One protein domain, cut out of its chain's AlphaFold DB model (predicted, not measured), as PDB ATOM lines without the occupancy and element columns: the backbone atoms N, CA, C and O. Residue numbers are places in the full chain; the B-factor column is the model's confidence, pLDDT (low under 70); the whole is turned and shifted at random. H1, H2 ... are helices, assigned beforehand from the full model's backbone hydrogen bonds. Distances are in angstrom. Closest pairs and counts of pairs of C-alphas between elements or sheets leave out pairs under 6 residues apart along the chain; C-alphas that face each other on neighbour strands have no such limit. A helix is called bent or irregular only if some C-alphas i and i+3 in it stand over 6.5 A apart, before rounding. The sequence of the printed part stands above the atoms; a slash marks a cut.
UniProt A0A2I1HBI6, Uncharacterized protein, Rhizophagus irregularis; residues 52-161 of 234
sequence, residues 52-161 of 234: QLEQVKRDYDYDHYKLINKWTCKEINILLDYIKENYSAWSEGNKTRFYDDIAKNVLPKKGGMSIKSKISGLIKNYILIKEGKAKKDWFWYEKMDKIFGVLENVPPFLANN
ATOM      1  N   GLN A  52     193.484 243.096 143.947       46.00
ATOM      2  CA  GLN A  52     192.507 242.208 144.591       46.00
ATOM      3  C   GLN A  52     192.413 240.850 143.881       46.00
ATOM      4  O   GLN A  52     192.378 239.813 144.539       46.00
ATOM      5  N   LEU A  53     192.460 240.834 142.544       41.94
ATOM      6  CA  LEU A  53     192.446 239.598 141.756       41.94
ATOM      7  C   LEU A  53     193.759 238.803 141.889       41.94
ATOM      8  O   LEU A  53     193.730 237.571 141.938       41.94
ATOM      9  N   GLU A  54     194.904 239.487 142.008       50.88
ATOM     10  CA  GLU A  54     196.178 238.854 142.370       50.88
ATOM     11  C   GLU A  54     196.167 238.306 143.800       50.88
ATOM     12  O   GLU A  54     196.655 237.199 144.020       50.88
ATOM     13  N   GLN A  55     195.596 239.025 144.776       50.62
ATOM     14  CA  GLN A  55     195.431 238.528 146.149       50.62
ATOM     15  C   GLN A  55     194.629 237.217 146.170       50.62
ATOM     16  O   GLN A  55     195.089 236.230 146.733       50.62
ATOM     17  N   VAL A  56     193.489 237.176 145.472       42.09
ATOM     18  CA  VAL A  56     192.590 236.009 145.439       42.09
ATOM     19  C   VAL A  56     193.225 234.808 144.724       42.09
ATOM     20  O   VAL A  56     193.081 233.677 145.186       42.09
ATOM     21  N   LYS A  57     193.992 235.020 143.641       48.28
ATOM     22  CA  LYS A  57     194.781 233.941 143.010       48.28
ATOM     23  C   LYS A  57     195.917 233.443 143.908       48.28
ATOM     24  O   LYS A  57     196.164 232.240 143.945       48.28
ATOM     25  N   ARG A  58     196.594 234.344 144.632       49.59
ATOM     26  CA  ARG A  58     197.663 233.990 145.582       49.59
ATOM     27  C   ARG A  58     197.141 233.160 146.751       49.59
ATOM     28  O   ARG A  58     197.828 232.228 147.159       49.59
ATOM     29  N   ASP A  59     195.943 233.460 147.243       43.41
ATOM     30  CA  ASP A  59     195.334 232.745 148.367       43.41
ATOM     31  C   ASP A  59     194.860 231.332 147.977       43.41
ATOM     32  O   ASP A  59     195.031 230.394 148.756       43.41
ATOM     33  N   TYR A  60     194.361 231.139 146.748       46.94
ATOM     34  CA  TYR A  60     193.911 229.825 146.260       46.94
ATOM     35  C   TYR A  60     195.066 228.838 146.007       46.94
ATOM     36  O   TYR A  60     194.942 227.645 146.284       46.94
ATOM     37  N   ASP A  61     196.209 229.324 145.513       50.41
ATOM     38  CA  ASP A  61     197.391 228.487 145.257       50.41
ATOM     39  C   ASP A  61     198.128 228.126 146.570       50.41
ATOM     40  O   ASP A  61     198.791 227.095 146.683       50.41
ATOM     41  N   TYR A  62     197.947 228.930 147.625       52.47
ATOM     42  CA  TYR A  62     198.592 228.757 148.930       52.47
ATOM     43  C   TYR A  62     198.188 227.464 149.657       52.47
ATOM     44  O   TYR A  62     199.029 226.820 150.299       52.47
ATOM     45  N   ASP A  63     196.915 227.073 149.561       49.16
ATOM     46  CA  ASP A  63     196.379 225.898 150.254       49.16
ATOM     47  C   ASP A  63     196.738 224.576 149.549       49.16
ATOM     48  O   ASP A  63     196.930 223.562 150.225       49.16
ATOM     49  N   HIS A  64     196.955 224.572 148.228       51.72
ATOM     50  CA  HIS A  64     197.305 223.354 147.481       51.72
ATOM     51  C   HIS A  64     198.762 222.893 147.723       51.72
ATOM     52  O   HIS A  64     199.064 221.697 147.674       51.72
ATOM     53  N   TYR A  65     199.683 223.805 148.059       54.53
ATOM     54  CA  TYR A  65     201.079 223.465 148.402       54.53
ATOM     55  C   TYR A  65     201.307 223.164 149.892       54.53
ATOM     56  O   TYR A  65     202.401 222.739 150.281       54.53
ATOM     57  N   LYS A  66     200.280 223.347 150.729       48.19
ATOM     58  CA  LYS A  66     200.344 223.336 152.200       48.19
ATOM     59  C   LYS A  66     200.794 222.010 152.823       48.19
ATOM     60  O   LYS A  66     201.166 222.000 153.995       48.19
ATOM     61  N   LEU A  67     200.792 220.901 152.075       49.91
ATOM     62  CA  LEU A  67     200.927 219.555 152.651       49.91
ATOM     63  C   LEU A  67     202.030 218.666 152.068       49.91
ATOM     64  O   LEU A  67     202.280 217.595 152.614       49.91
ATOM     65  N   ILE A  68     202.742 219.079 151.018       48.88
ATOM     66  CA  ILE A  68     203.526 218.099 150.246       48.88
ATOM     67  C   ILE A  68     204.776 217.585 150.991       48.88
ATOM     68  O   ILE A  68     205.300 216.550 150.610       48.88
ATOM     69  N   ASN A  69     205.272 218.223 152.066       59.84
ATOM     70  CA  ASN A  69     206.585 217.838 152.622       59.84
ATOM     71  C   ASN A  69     206.848 218.138 154.116       59.84
ATOM     72  O   ASN A  69     207.974 218.486 154.454       59.84
ATOM     73  N   LYS A  70     205.877 218.049 155.041       80.94
ATOM     74  CA  LYS A  70     206.068 218.428 156.476       80.94
ATOM     75  C   LYS A  70     206.559 219.876 156.700       80.94
ATOM     76  O   LYS A  70     206.981 220.220 157.804       80.94
ATOM     77  N   TRP A  71     206.537 220.709 155.663       88.25
ATOM     78  CA  TRP A  71     206.941 222.112 155.659       88.25
ATOM     79  C   TRP A  71     205.752 222.926 155.177       88.25
ATOM     80  O   TRP A  71     205.246 222.674 154.085       88.25
ATOM     81  N   THR A  72     205.324 223.890 155.979       87.94
ATOM     82  CA  THR A  72     204.248 224.809 155.605       87.94
ATOM     83  C   THR A  72     204.789 225.932 154.721       87.94
ATOM     84  O   THR A  72     205.957 226.315 154.821       87.94
ATOM     85  N   CYS A  73     203.935 226.516 153.877       84.44
ATOM     86  CA  CYS A  73     204.306 227.676 153.065       84.44
ATOM     87  C   CYS A  73     204.768 228.863 153.932       84.44
ATOM     88  O   CYS A  73     205.670 229.597 153.537       84.44
ATOM     89  N   LYS A  74     204.211 229.021 155.142       88.25
ATOM     90  CA  LYS A  74     204.653 230.026 156.123       88.25
ATOM     91  C   LYS A  74     206.090 229.781 156.580       88.25
ATOM     92  O   LYS A  74     206.904 230.692 156.530       88.25
ATOM     93  N   GLU A  75     206.421 228.545 156.953       91.06
ATOM     94  CA  GLU A  75     207.783 228.179 157.368       91.06
ATOM     95  C   GLU A  75     208.804 228.391 156.240       91.06
ATOM     96  O   GLU A  75     209.906 228.866 156.494       91.06
ATOM     97  N   ILE A  76     208.445 228.065 154.992       91.31
ATOM     98  CA  ILE A  76     209.325 228.280 153.832       91.31
ATOM     99  C   ILE A  76     209.513 229.776 153.556       91.31
ATOM    100  O   ILE A  76     210.631 230.196 153.278       91.31
ATOM    101  N   ASN A  77     208.452 230.581 153.664       91.81
ATOM    102  CA  ASN A  77     208.543 232.036 153.537       91.81
ATOM    103  C   ASN A  77     209.524 232.624 154.552       91.81
ATOM    104  O   ASN A  77     210.491 233.257 154.147       91.81
ATOM    105  N   ILE A  78     209.311 232.337 155.839       92.94
ATOM    106  CA  ILE A  78     210.165 232.818 156.933       92.94
ATOM    107  C   ILE A  78     211.622 232.405 156.693       92.94
ATOM    108  O   ILE A  78     212.535 233.205 156.865       92.94
ATOM    109  N   LEU A  79     211.842 231.163 156.251       93.88
ATOM    110  CA  LEU A  79     213.175 230.664 155.937       93.88
ATOM    111  C   LEU A  79     213.849 231.460 154.809       93.88
ATOM    112  O   LEU A  79     215.018 231.814 154.928       93.88
ATOM    113  N   LEU A  80     213.136 231.715 153.711       93.38
ATOM    114  CA  LEU A  80     213.671 232.464 152.573       93.38
ATOM    115  C   LEU A  80     213.922 233.931 152.923       93.38
ATOM    116  O   LEU A  80     214.950 234.475 152.527       93.38
ATOM    117  N   ASP A  81     213.023 234.548 153.686       93.12
ATOM    118  CA  ASP A  81     213.154 235.939 154.112       93.12
ATOM    119  C   ASP A  81     214.367 236.094 155.056       93.12
ATOM    120  O   ASP A  81     215.214 236.957 154.830       93.12
ATOM    121  N   TYR A  82     214.568 235.163 155.998       93.88
ATOM    122  CA  TYR A  82     215.757 235.150 156.863       93.88
ATOM    123  C   TYR A  82     217.068 234.974 156.080       93.88
ATOM    124  O   TYR A  82     218.063 235.638 156.370       93.88
ATOM    125  N   ILE A  83     217.090 234.086 155.075       92.00
ATOM    126  CA  ILE A  83     218.267 233.897 154.207       92.00
ATOM    127  C   ILE A  83     218.556 235.164 153.407       92.00
ATOM    128  O   ILE A  83     219.719 235.507 153.231       92.00
ATOM    129  N   LYS A  84     217.521 235.855 152.927       91.12
ATOM    130  CA  LYS A  84     217.675 237.112 152.194       91.12
ATOM    131  C   LYS A  84     218.337 238.183 153.061       91.12
ATOM    132  O   LYS A  84     219.252 238.853 152.597       91.12
ATOM    133  N   GLU A  85     217.891 238.326 154.306       90.88
ATOM    134  CA  GLU A  85     218.420 239.317 155.254       90.88
ATOM    135  C   GLU A  85     219.832 238.969 155.744       90.88
ATOM    136  O   GLU A  85     220.635 239.860 155.998       90.88
ATOM    137  N   ASN A  86     220.158 237.676 155.827       91.50
ATOM    138  CA  ASN A  86     221.424 237.182 156.370       91.50
ATOM    139  C   ASN A  86     222.279 236.470 155.312       91.50
ATOM    140  O   ASN A  86     223.016 235.530 155.627       91.50
ATOM    141  N   TYR A  87     222.173 236.894 154.048       88.25
ATOM    142  CA  TYR A  87     222.769 236.167 152.930       88.25
ATOM    143  C   TYR A  87     224.285 236.031 153.071       88.25
ATOM    144  O   TYR A  87     224.799 234.923 152.952       88.25
ATOM    145  N   SER A  88     224.987 237.119 153.404       85.50
ATOM    146  CA  SER A  88     226.448 237.124 153.568       85.50
ATOM    147  C   SER A  88     226.915 236.122 154.628       85.50
ATOM    148  O   SER A  88     227.845 235.349 154.403       85.50
ATOM    149  N   ALA A  89     226.210 236.055 155.764       86.50
ATOM    150  CA  ALA A  89     226.509 235.097 156.829       86.50
ATOM    151  C   ALA A  89     226.302 233.639 156.378       86.50
ATOM    152  O   ALA A  89     227.011 232.738 156.827       86.50
ATOM    153  N   TRP A  90     225.349 233.399 155.475       88.06
ATOM    154  CA  TRP A  90     225.079 232.080 154.910       88.06
ATOM    155  C   TRP A  90     226.043 231.684 153.779       88.06
ATOM    156  O   TRP A  90     226.426 230.513 153.684       88.06
ATOM    157  N   SER A  91     226.422 232.618 152.901       83.56
ATOM    158  CA  SER A  91     227.258 232.338 151.729       83.56
ATOM    159  C   SER A  91     228.733 232.179 152.086       83.56
ATOM    160  O   SER A  91     229.369 231.248 151.586       83.56
ATOM    161  N   GLU A  92     229.250 233.047 152.957       81.19
ATOM    162  CA  GLU A  92     230.676 233.149 153.299       81.19
ATOM    163  C   GLU A  92     231.005 232.561 154.679       81.19
ATOM    164  O   GLU A  92     232.144 232.177 154.938       81.19
ATOM    165  N   GLY A  93     230.013 232.457 155.568       80.50
ATOM    166  CA  GLY A  93     230.199 231.994 156.940       80.50
ATOM    167  C   GLY A  93     230.138 230.473 157.141       80.50
ATOM    168  O   GLY A  93     230.041 229.661 156.215       80.50
ATOM    169  N   ASN A  94     230.155 230.064 158.416       85.88
ATOM    170  CA  ASN A  94     229.977 228.665 158.803       85.88
ATOM    171  C   ASN A  94     228.508 228.240 158.636       85.88
ATOM    172  O   ASN A  94     227.670 228.448 159.517       85.88
ATOM    173  N   LYS A  95     228.222 227.578 157.512       85.75
ATOM    174  CA  LYS A  95     226.879 227.108 157.142       85.75
ATOM    175  C   LYS A  95     226.229 226.210 158.193       85.75
ATOM    176  O   LYS A  95     225.026 226.311 158.398       85.75
ATOM    177  N   THR A  96     226.990 225.339 158.860       87.94
ATOM    178  CA  THR A  96     226.432 224.430 159.878       87.94
ATOM    179  C   THR A  96     225.889 225.222 161.060       87.94
ATOM    180  O   THR A  96     224.731 225.046 161.427       87.94
ATOM    181  N   ARG A  97     226.687 226.167 161.576       91.12
ATOM    182  CA  ARG A  97     226.265 227.057 162.663       91.12
ATOM    183  C   ARG A  97     225.059 227.902 162.255       91.12
ATOM    184  O   ARG A  97     224.107 227.992 163.014       91.12
ATOM    185  N   PHE A  98     225.052 228.418 161.027       92.19
ATOM    186  CA  PHE A  98     223.917 229.163 160.486       92.19
ATOM    187  C   PHE A  98     222.612 228.346 160.492       92.19
ATOM    188  O   PHE A  98     221.564 228.848 160.891       92.19
ATOM    189  N   TYR A  99     222.652 227.072 160.082       93.38
ATOM    190  CA  TYR A  99     221.458 226.219 160.111       93.38
ATOM    191  C   TYR A  99     220.994 225.900 161.532       93.38
ATOM    192  O   TYR A  99     219.787 225.850 161.772       93.38
ATOM    193  N   ASP A 100     221.925 225.697 162.460       92.88
ATOM    194  CA  ASP A 100     221.603 225.462 163.865       92.88
ATOM    195  C   ASP A 100     221.031 226.719 164.536       92.88
ATOM    196  O   ASP A 100     220.116 226.615 165.350       92.88
ATOM    197  N   ASP A 101     221.496 227.908 164.156       93.06
ATOM    198  CA  ASP A 101     220.965 229.177 164.657       93.06
ATOM    199  C   ASP A 101     219.536 229.426 164.150       93.06
ATOM    200  O   ASP A 101     218.665 229.808 164.933       93.06
ATOM    201  N   ILE A 102     219.236 229.115 162.881       93.56
ATOM    202  CA  ILE A 102     217.849 229.126 162.372       93.56
ATOM    203  C   ILE A 102     216.994 228.125 163.147       93.56
ATOM    204  O   ILE A 102     215.869 228.447 163.534       93.56
ATOM    205  N   ALA A 103     217.518 226.918 163.378       94.19
ATOM    206  CA  ALA A 103     216.817 225.878 164.121       94.19
ATOM    207  C   ALA A 103     216.495 226.312 165.550       94.19
ATOM    208  O   ALA A 103     215.481 225.893 166.077       94.19
ATOM    209  N   LYS A 104     217.321 227.146 166.184       92.94
ATOM    210  CA  LYS A 104     217.085 227.620 167.555       92.94
ATOM    211  C   LYS A 104     216.172 228.841 167.609       92.94
ATOM    212  O   LYS A 104     215.263 228.876 168.431       92.94
ATOM    213  N   ASN A 105     216.400 229.817 166.734       91.94
ATOM    214  CA  ASN A 105     215.837 231.161 166.888       91.94
ATOM    215  C   ASN A 105     214.623 231.430 165.990       91.94
ATOM    216  O   ASN A 105     213.760 232.221 166.350       91.94
ATOM    217  N   VAL A 106     214.548 230.785 164.821       91.94
ATOM    218  CA  VAL A 106     213.552 231.114 163.784       91.94
ATOM    219  C   VAL A 106     212.534 229.991 163.622       91.94
ATOM    220  O   VAL A 106     211.327 230.223 163.579       91.94
ATOM    221  N   LEU A 107     213.014 228.749 163.537       92.00
ATOM    222  CA  LEU A 107     212.203 227.557 163.303       92.00
ATOM    223  C   LEU A 107     212.512 226.468 164.348       92.00
ATOM    224  O   LEU A 107     212.981 225.394 163.968       92.00
ATOM    225  N   PRO A 108     212.165 226.676 165.638       89.50
ATOM    226  CA  PRO A 108     212.432 225.734 166.743       89.50
ATOM    227  C   PRO A 108     211.866 224.328 166.533       89.50
ATOM    228  O   PRO A 108     212.345 223.353 167.102       89.50
ATOM    229  N   LYS A 109     210.849 224.194 165.676       89.81
ATOM    230  CA  LYS A 109     210.229 222.906 165.336       89.81
ATOM    231  C   LYS A 109     211.000 222.116 164.270       89.81
ATOM    232  O   LYS A 109     210.603 220.996 163.948       89.81
ATOM    233  N   LYS A 110     212.053 222.682 163.672       90.50
ATOM    234  CA  LYS A 110     212.861 222.053 162.619       90.50
ATOM    235  C   LYS A 110     214.309 221.937 163.084       90.50
ATOM    236  O   LYS A 110     214.902 222.913 163.515       90.50
ATOM    237  N   GLY A 111     214.909 220.758 162.929       92.00
ATOM    238  CA  GLY A 111     216.346 220.593 163.176       92.00
ATOM    239  C   GLY A 111     217.204 221.245 162.085       92.00
ATOM    240  O   GLY A 111     216.784 221.304 160.923       92.00
ATOM    241  N   GLY A 112     218.434 221.649 162.424       91.50
ATOM    242  CA  GLY A 112     219.383 222.280 161.491       91.50
ATOM    243  C   GLY A 112     219.614 221.459 160.217       91.50
ATOM    244  O   GLY A 112     219.591 221.989 159.105       91.50
ATOM    245  N   MET A 113     219.692 220.129 160.338       90.81
ATOM    246  CA  MET A 113     219.811 219.237 159.178       90.81
ATOM    247  C   MET A 113     218.571 219.266 158.264       90.81
ATOM    248  O   MET A 113     218.696 219.199 157.039       90.81
ATOM    249  N   SER A 114     217.371 219.409 158.837       91.81
ATOM    250  CA  SER A 114     216.126 219.540 158.069       91.81
ATOM    251  C   SER A 114     216.100 220.858 157.294       91.81
ATOM    252  O   SER A 114     215.769 220.864 156.109       91.81
ATOM    253  N   ILE A 115     216.526 221.952 157.934       93.31
ATOM    254  CA  ILE A 115     216.666 223.275 157.311       93.31
ATOM    255  C   ILE A 115     217.668 223.212 156.153       93.31
ATOM    256  O   ILE A 115     217.324 223.569 155.025       93.31
ATOM    257  N   LYS A 116     218.866 222.662 156.385       93.06
ATOM    258  CA  LYS A 116     219.890 222.458 155.348       93.06
ATOM    259  C   LYS A 116     219.349 221.686 154.147       93.06
ATOM    260  O   LYS A 116     219.528 222.102 152.998       93.06
ATOM    261  N   SER A 117     218.682 220.559 154.408       90.94
ATOM    262  CA  SER A 117     218.088 219.719 153.366       90.94
ATOM    263  C   SER A 117     217.009 220.470 152.589       90.94
ATOM    264  O   SER A 117     216.931 220.337 151.367       90.94
ATOM    265  N   LYS A 118     216.190 221.276 153.273       92.88
ATOM    266  CA  LYS A 118     215.123 222.048 152.640       92.88
ATOM    267  C   LYS A 118     215.678 223.132 151.723       92.88
ATOM    268  O   LYS A 118     215.261 223.189 150.569       92.88
ATOM    269  N   ILE A 119     216.648 223.918 152.192       91.75
ATOM    270  CA  ILE A 119     217.326 224.951 151.390       91.75
ATOM    271  C   ILE A 119     217.961 224.320 150.150       91.75
ATOM    272  O   ILE A 119     217.751 224.784 149.035       91.75
ATOM    273  N   SER A 120     218.672 223.204 150.331       89.81
ATOM    274  CA  SER A 120     219.307 222.485 149.224       89.81
ATOM    275  C   SER A 120     218.288 222.006 148.181       89.81
ATOM    276  O   SER A 120     218.540 222.109 146.984       89.81
ATOM    277  N   GLY A 121     217.124 221.512 148.614       90.44
ATOM    278  CA  GLY A 121     216.032 221.134 147.713       90.44
ATOM    279  C   GLY A 121     215.451 222.322 146.939       90.44
ATOM    280  O   GLY A 121     215.226 222.214 145.737       90.44
ATOM    281  N   LEU A 122     215.259 223.466 147.606       91.19
ATOM    282  CA  LEU A 122     214.780 224.696 146.965       91.19
ATOM    283  C   LEU A 122     215.768 225.183 145.898       91.19
ATOM    284  O   LEU A 122     215.360 225.467 144.776       91.19
ATOM    285  N   ILE A 123     217.065 225.212 146.215       90.25
ATOM    286  CA  ILE A 123     218.114 225.639 145.279       90.25
ATOM    287  C   ILE A 123     218.178 224.716 144.058       90.25
ATOM    288  O   ILE A 123     218.232 225.200 142.931       90.25
ATOM    289  N   LYS A 124     218.121 223.391 144.253       88.81
ATOM    290  CA  LYS A 124     218.100 222.430 143.138       88.81
ATOM    291  C   LYS A 124     216.931 222.685 142.191       88.81
ATOM    292  O   LYS A 124     217.134 222.742 140.983       88.81
ATOM    293  N   ASN A 125     215.729 222.881 142.733       88.50
ATOM    294  CA  ASN A 125     214.553 223.187 141.919       88.50
ATOM    295  C   ASN A 125     214.699 224.523 141.186       88.50
ATOM    296  O   ASN A 125     214.409 224.587 139.996       88.50
ATOM    297  N   TYR A 126     215.201 225.561 141.859       89.31
ATOM    298  CA  TYR A 126     215.475 226.853 141.228       89.31
ATOM    299  C   TYR A 126     216.424 226.714 140.031       89.31
ATOM    300  O   TYR A 126     216.110 227.213 138.954       89.31
ATOM    301  N   ILE A 127     217.534 225.982 140.182       86.56
ATOM    302  CA  ILE A 127     218.491 225.736 139.091       86.56
ATOM    303  C   ILE A 127     217.812 225.015 137.922       86.56
ATOM    304  O   ILE A 127     217.951 225.446 136.782       86.56
ATOM    305  N   LEU A 128     217.030 223.963 138.189       85.25
ATOM    306  CA  LEU A 128     216.317 223.225 137.139       85.25
ATOM    307  C   LEU A 128     215.343 224.115 136.356       85.25
ATOM    308  O   LEU A 128     215.238 223.984 135.138       85.25
ATOM    309  N   ILE A 129     214.647 225.023 137.041       85.38
ATOM    310  CA  ILE A 129     213.709 225.955 136.406       85.38
ATOM    311  C   ILE A 129     214.464 227.029 135.620       85.38
ATOM    312  O   ILE A 129     214.105 227.308 134.479       85.38
ATOM    313  N   LYS A 130     215.544 227.588 136.184       85.44
ATOM    314  CA  LYS A 130     216.395 228.592 135.524       85.44
ATOM    315  C   LYS A 130     217.058 228.047 134.258       85.44
ATOM    316  O   LYS A 130     217.193 228.765 133.276       85.44
ATOM    317  N   GLU A 131     217.424 226.766 134.253       85.12
ATOM    318  CA  GLU A 131     217.940 226.052 133.077       85.12
ATOM    319  C   GLU A 131     216.848 225.650 132.065       85.12
ATOM    320  O   GLU A 131     217.164 225.037 131.046       85.12
ATOM    321  N   GLY A 132     215.571 225.950 132.330       81.00
ATOM    322  CA  GLY A 132     214.447 225.605 131.453       81.00
ATOM    323  C   GLY A 132     214.080 224.116 131.443       81.00
ATOM    324  O   GLY A 132     213.331 223.674 130.577       81.00
ATOM    325  N   LYS A 133     214.590 223.324 132.396       76.06
ATOM    326  CA  LYS A 133     214.357 221.870 132.498       76.06
ATOM    327  C   LYS A 133     213.128 221.500 133.334       76.06
ATOM    328  O   LYS A 133     212.772 220.328 133.413       76.06
ATOM    329  N   ALA A 134     212.498 222.472 133.986       78.19
ATOM    330  CA  ALA A 134     211.327 222.282 134.836       78.19
ATOM    331  C   ALA A 134     210.275 223.374 134.581       78.19
ATOM    332  O   ALA A 134     210.552 224.381 133.932       78.19
ATOM    333  N   LYS A 135     209.049 223.160 135.087       74.50
ATOM    334  CA  LYS A 135     207.931 224.104 134.923       74.50
ATOM    335  C   LYS A 135     208.290 225.481 135.492       74.50
ATOM    336  O   LYS A 135     208.732 225.574 136.635       74.50
ATOM    337  N   LYS A 136     208.049 226.530 134.701       71.00
ATOM    338  CA  LYS A 136     208.350 227.926 135.052       71.00
ATOM    339  C   LYS A 136     207.455 228.468 136.176       71.00
ATOM    340  O   LYS A 136     207.909 229.302 136.953       71.00
ATOM    341  N   ASP A 137     206.247 227.926 136.317       74.62
ATOM    342  CA  ASP A 137     205.217 228.385 137.263       74.62
ATOM    343  C   ASP A 137     205.432 227.841 138.685       74.62
ATOM    344  O   ASP A 137     204.542 227.262 139.309       74.62
ATOM    345  N   TRP A 138     206.654 227.959 139.203       85.31
ATOM    346  CA  TRP A 138     206.946 227.566 140.573       85.31
ATOM    347  C   TRP A 138     206.752 228.747 141.514       85.31
ATOM    348  O   TRP A 138     207.460 229.746 141.419       85.31
ATOM    349  N   PHE A 139     205.849 228.589 142.482       83.94
ATOM    350  CA  PHE A 139     205.470 229.620 143.454       83.94
ATOM    351  C   PHE A 139     206.658 230.321 144.146       83.94
ATOM    352  O   PHE A 139     206.609 231.512 144.437       83.94
ATOM    353  N   TRP A 140     207.757 229.600 144.394       88.38
ATOM    354  CA  TRP A 140     208.944 230.149 145.060       88.38
ATOM    355  C   TRP A 140     209.964 230.785 144.112       88.38
ATOM    356  O   TRP A 140     210.944 231.354 144.592       88.38
ATOM    357  N   TYR A 141     209.766 230.690 142.794       88.75
ATOM    358  CA  TYR A 141     210.754 231.092 141.796       88.75
ATOM    359  C   TYR A 141     211.153 232.557 141.947       88.75
ATOM    360  O   TYR A 141     212.334 232.831 142.116       88.75
ATOM    361  N   GLU A 142     210.200 233.490 141.980       88.38
ATOM    362  CA  GLU A 142     210.516 234.921 142.086       88.38
ATOM    363  C   GLU A 142     211.253 235.276 143.380       88.38
ATOM    364  O   GLU A 142     212.163 236.102 143.376       88.38
ATOM    365  N   LYS A 143     210.880 234.654 144.508       89.75
ATOM    366  CA  LYS A 143     211.579 234.866 145.784       89.75
ATOM    367  C   LYS A 143     213.007 234.329 145.720       89.75
ATOM    368  O   LYS A 143     213.928 235.013 146.154       89.75
ATOM    369  N   MET A 144     213.193 233.137 145.159       90.69
ATOM    370  CA  MET A 144     214.517 232.546 144.961       90.69
ATOM    371  C   MET A 144     215.354 233.384 143.992       90.69
ATOM    372  O   MET A 144     216.522 233.623 144.260       90.69
ATOM    373  N   ASP A 145     214.766 233.896 142.915       88.69
ATOM    374  CA  ASP A 145     215.456 234.731 141.933       88.69
ATOM    375  C   ASP A 145     215.856 236.097 142.512       88.69
ATOM    376  O   ASP A 145     216.936 236.603 142.237       88.69
ATOM    377  N   LYS A 146     215.071 236.660 143.434       89.44
ATOM    378  CA  LYS A 146     215.478 237.864 144.179       89.44
ATOM    379  C   LYS A 146     216.679 237.620 145.097       89.44
ATOM    380  O   LYS A 146     217.465 238.535 145.307       89.44
ATOM    381  N   ILE A 147     216.814 236.414 145.653       88.75
ATOM    382  CA  ILE A 147     217.920 236.052 146.556       88.75
ATOM    383  C   ILE A 147     219.162 235.621 145.762       88.75
ATOM    384  O   ILE A 147     220.276 235.987 146.113       88.75
ATOM    385  N   PHE A 148     218.981 234.838 144.697       84.88
ATOM    386  CA  PHE A 148     220.053 234.140 143.976       84.88
ATOM    387  C   PHE A 148     220.259 234.616 142.530       84.88
ATOM    388  O   PHE A 148     221.216 234.193 141.885       84.88
ATOM    389  N   GLY A 149     219.353 235.428 141.987       78.19
ATOM    390  CA  GLY A 149     219.356 235.886 140.594       78.19
ATOM    391  C   GLY A 149     220.047 237.232 140.378       78.19
ATOM    392  O   GLY A 149     220.718 237.384 139.366       78.19
ATOM    393  N   VAL A 150     219.940 238.169 141.330       63.25
ATOM    394  CA  VAL A 150     220.597 239.499 141.266       63.25
ATOM    395  C   VAL A 150     222.072 239.438 141.670       63.25
ATOM    396  O   VAL A 150     222.873 240.285 141.283       63.25
ATOM    397  N   LEU A 151     222.462 238.415 142.428       53.78
ATOM    398  CA  LEU A 151     223.857 238.192 142.779       53.78
ATOM    399  C   LEU A 151     224.561 237.548 141.583       53.78
ATOM    400  O   LEU A 151     224.663 236.328 141.485       53.78
ATOM    401  N   GLU A 152     225.058 238.386 140.674       46.88
ATOM    402  CA  GLU A 152     225.884 238.024 139.510       46.88
ATOM    403  C   GLU A 152     227.154 237.227 139.896       46.88
ATOM    404  O   GLU A 152     227.797 236.610 139.054       46.88
ATOM    405  N   ASN A 153     227.436 237.120 141.197       48.94
ATOM    406  CA  ASN A 153     228.315 236.130 141.801       48.94
ATOM    407  C   ASN A 153     227.492 235.045 142.499       48.94
ATOM    408  O   ASN A 153     227.425 234.975 143.727       48.94
ATOM    409  N   VAL A 154     226.880 234.159 141.714       50.22
ATOM    410  CA  VAL A 154     226.525 232.832 142.218       50.22
ATOM    411  C   VAL A 154     227.809 232.271 142.845       50.22
ATOM    412  O   VAL A 154     228.805 232.162 142.125       50.22
ATOM    413  N   PRO A 155     227.842 231.958 144.156       48.91
ATOM    414  CA  PRO A 155     229.049 231.456 144.795       48.91
ATOM    415  C   PRO A 155     229.648 230.326 143.950       48.91
ATOM    416  O   PRO A 155     228.867 229.514 143.450       48.91
ATOM    417  N   PRO A 156     230.979 230.219 143.776       50.16
ATOM    418  CA  PRO A 156     231.584 229.255 142.850       50.16
ATOM    419  C   PRO A 156     231.031 227.825 143.002       50.16
ATOM    420  O   PRO A 156     230.794 227.134 142.019       50.16
ATOM    421  N   PHE A 157     230.664 227.415 144.223       53.38
ATOM    422  CA  PHE A 157     230.039 226.113 144.498       53.38
ATOM    423  C   PHE A 157     228.645 225.880 143.864       53.38
ATOM    424  O   PHE A 157     228.164 224.751 143.858       53.38
ATOM    425  N   LEU A 158     227.978 226.922 143.362       49.78
ATOM    426  CA  LEU A 158     226.722 226.869 142.604       49.78
ATOM    427  C   LEU A 158     226.934 227.143 141.099       49.78
ATOM    428  O   LEU A 158     226.124 226.693 140.291       49.78
ATOM    429  N   ALA A 159     228.014 227.837 140.715       46.41
ATOM    430  CA  ALA A 159     228.358 228.158 139.323       46.41
ATOM    431  C   ALA A 159     229.228 227.087 138.627       46.41
ATOM    432  O   ALA A 159     229.305 227.051 137.397       46.41
ATOM    433  N   ASN A 160     229.858 226.180 139.382       40.50
ATOM    434  CA  ASN A 160     230.853 225.228 138.866       40.50
ATOM    435  C   ASN A 160     230.314 224.091 137.978       40.50
ATOM    436  O   ASN A 160     231.093 223.277 137.494       40.50
ATOM    437  N   ASN A 161     229.028 224.059 137.631       43.75
ATOM    438  CA  ASN A 161     228.497 222.989 136.777       43.75
ATOM    439  C   ASN A 161     228.934 223.084 135.299       43.75
ATOM    440  O   ASN A 161     228.516 222.247 134.499       43.75
TER     441      ASN A 161
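AT A GLANCE: This is residues 52 to 161 of the 234 residues of an uncharacterized protein of Rhizophagus irregularis (UniProt A0A2I1HBI6). One long helix, H5, has two shorter helices, H2 and H6, running side by side across it, while H4 packs steeply on its first residues. H3 is a short turn between H2 and H4, H7 is a small piece apart from the other helices near the last printed residues, and H1 is an arm whose residues 52 to 57 stick out from the body. The printed part has 110 residues with seven named helices, H1 to H7 in chain order, and no named strand; its class is all helix. It is compact, with a radius of gyration of the C-alphas of 14.6 A, and spans 42 by 33 by 23 A.

HOW THE PARTS SIT: Start with H5, residues 112 to 130. With residues 112 to 116 alone it touches H4, residues 95 to 105, at a steep tilt of 65 degrees, opposite ways; the closest C-alphas, of Asp 100 and Gly 112, are 4.5 A apart. With residues 123 to 126 alone H5 touches H6, residues 141 to 148, at 73 degrees, only just about perpendicular; the closest C-alphas are those of Tyr 126 and Tyr 141, 6.4 A. H6 touches residues 80 to 84 of H2, residues 73 to 85, at a shallow tilt of 26 degrees, the same way, closest at the C-alphas of Lys 84 and Ile 147, 5.7 A. H2 and H5 are near each other. The helix packing is mostly crossed, but only just, with 1 of 3 pairs at a shallow tilt. H3, residues 87 to 91, is close to H4 but not clearly touching it; the closest C-alphas, of Trp 90 and Phe 98, are 6.4 A apart. H1, residues 52 to 64, is close to H2 but not clearly touching it, closest at the C-alphas of Tyr 62 and Cys 73, 7.1 A. H7, residues 156 to 159, is apart from H5 and H6. Every O i to N i+4 pair is within hydrogen-bond range in H2, H3, H4, H5 and H6; in H1 7 of 9 are, and H7 is too short for such a pair.

IN THESE COORDINATES: Find C-alpha 112 at (219.383, 222.280, 161.491); from there H5 runs 26.9 A to C-alpha 130 at (216.395, 228.592, 135.524). H1 begins at C-alpha 52, (192.507, 242.208, 144.591), and is 19.7 A long. H2 measures 18.4 A, H4 15.3 A and H6 10.0 A.

THE WHOLE: Look to Leu 53 and Asn 94 for the two C-alphas farthest apart, 42.6 A. The printed part has no cut. The links H2 to H3 and H3 to H4 are tight, and no link is long. The mean pLDDT of the printed part is 77.7; residues 52 to 69 and 150 to 161 of this model are under 70.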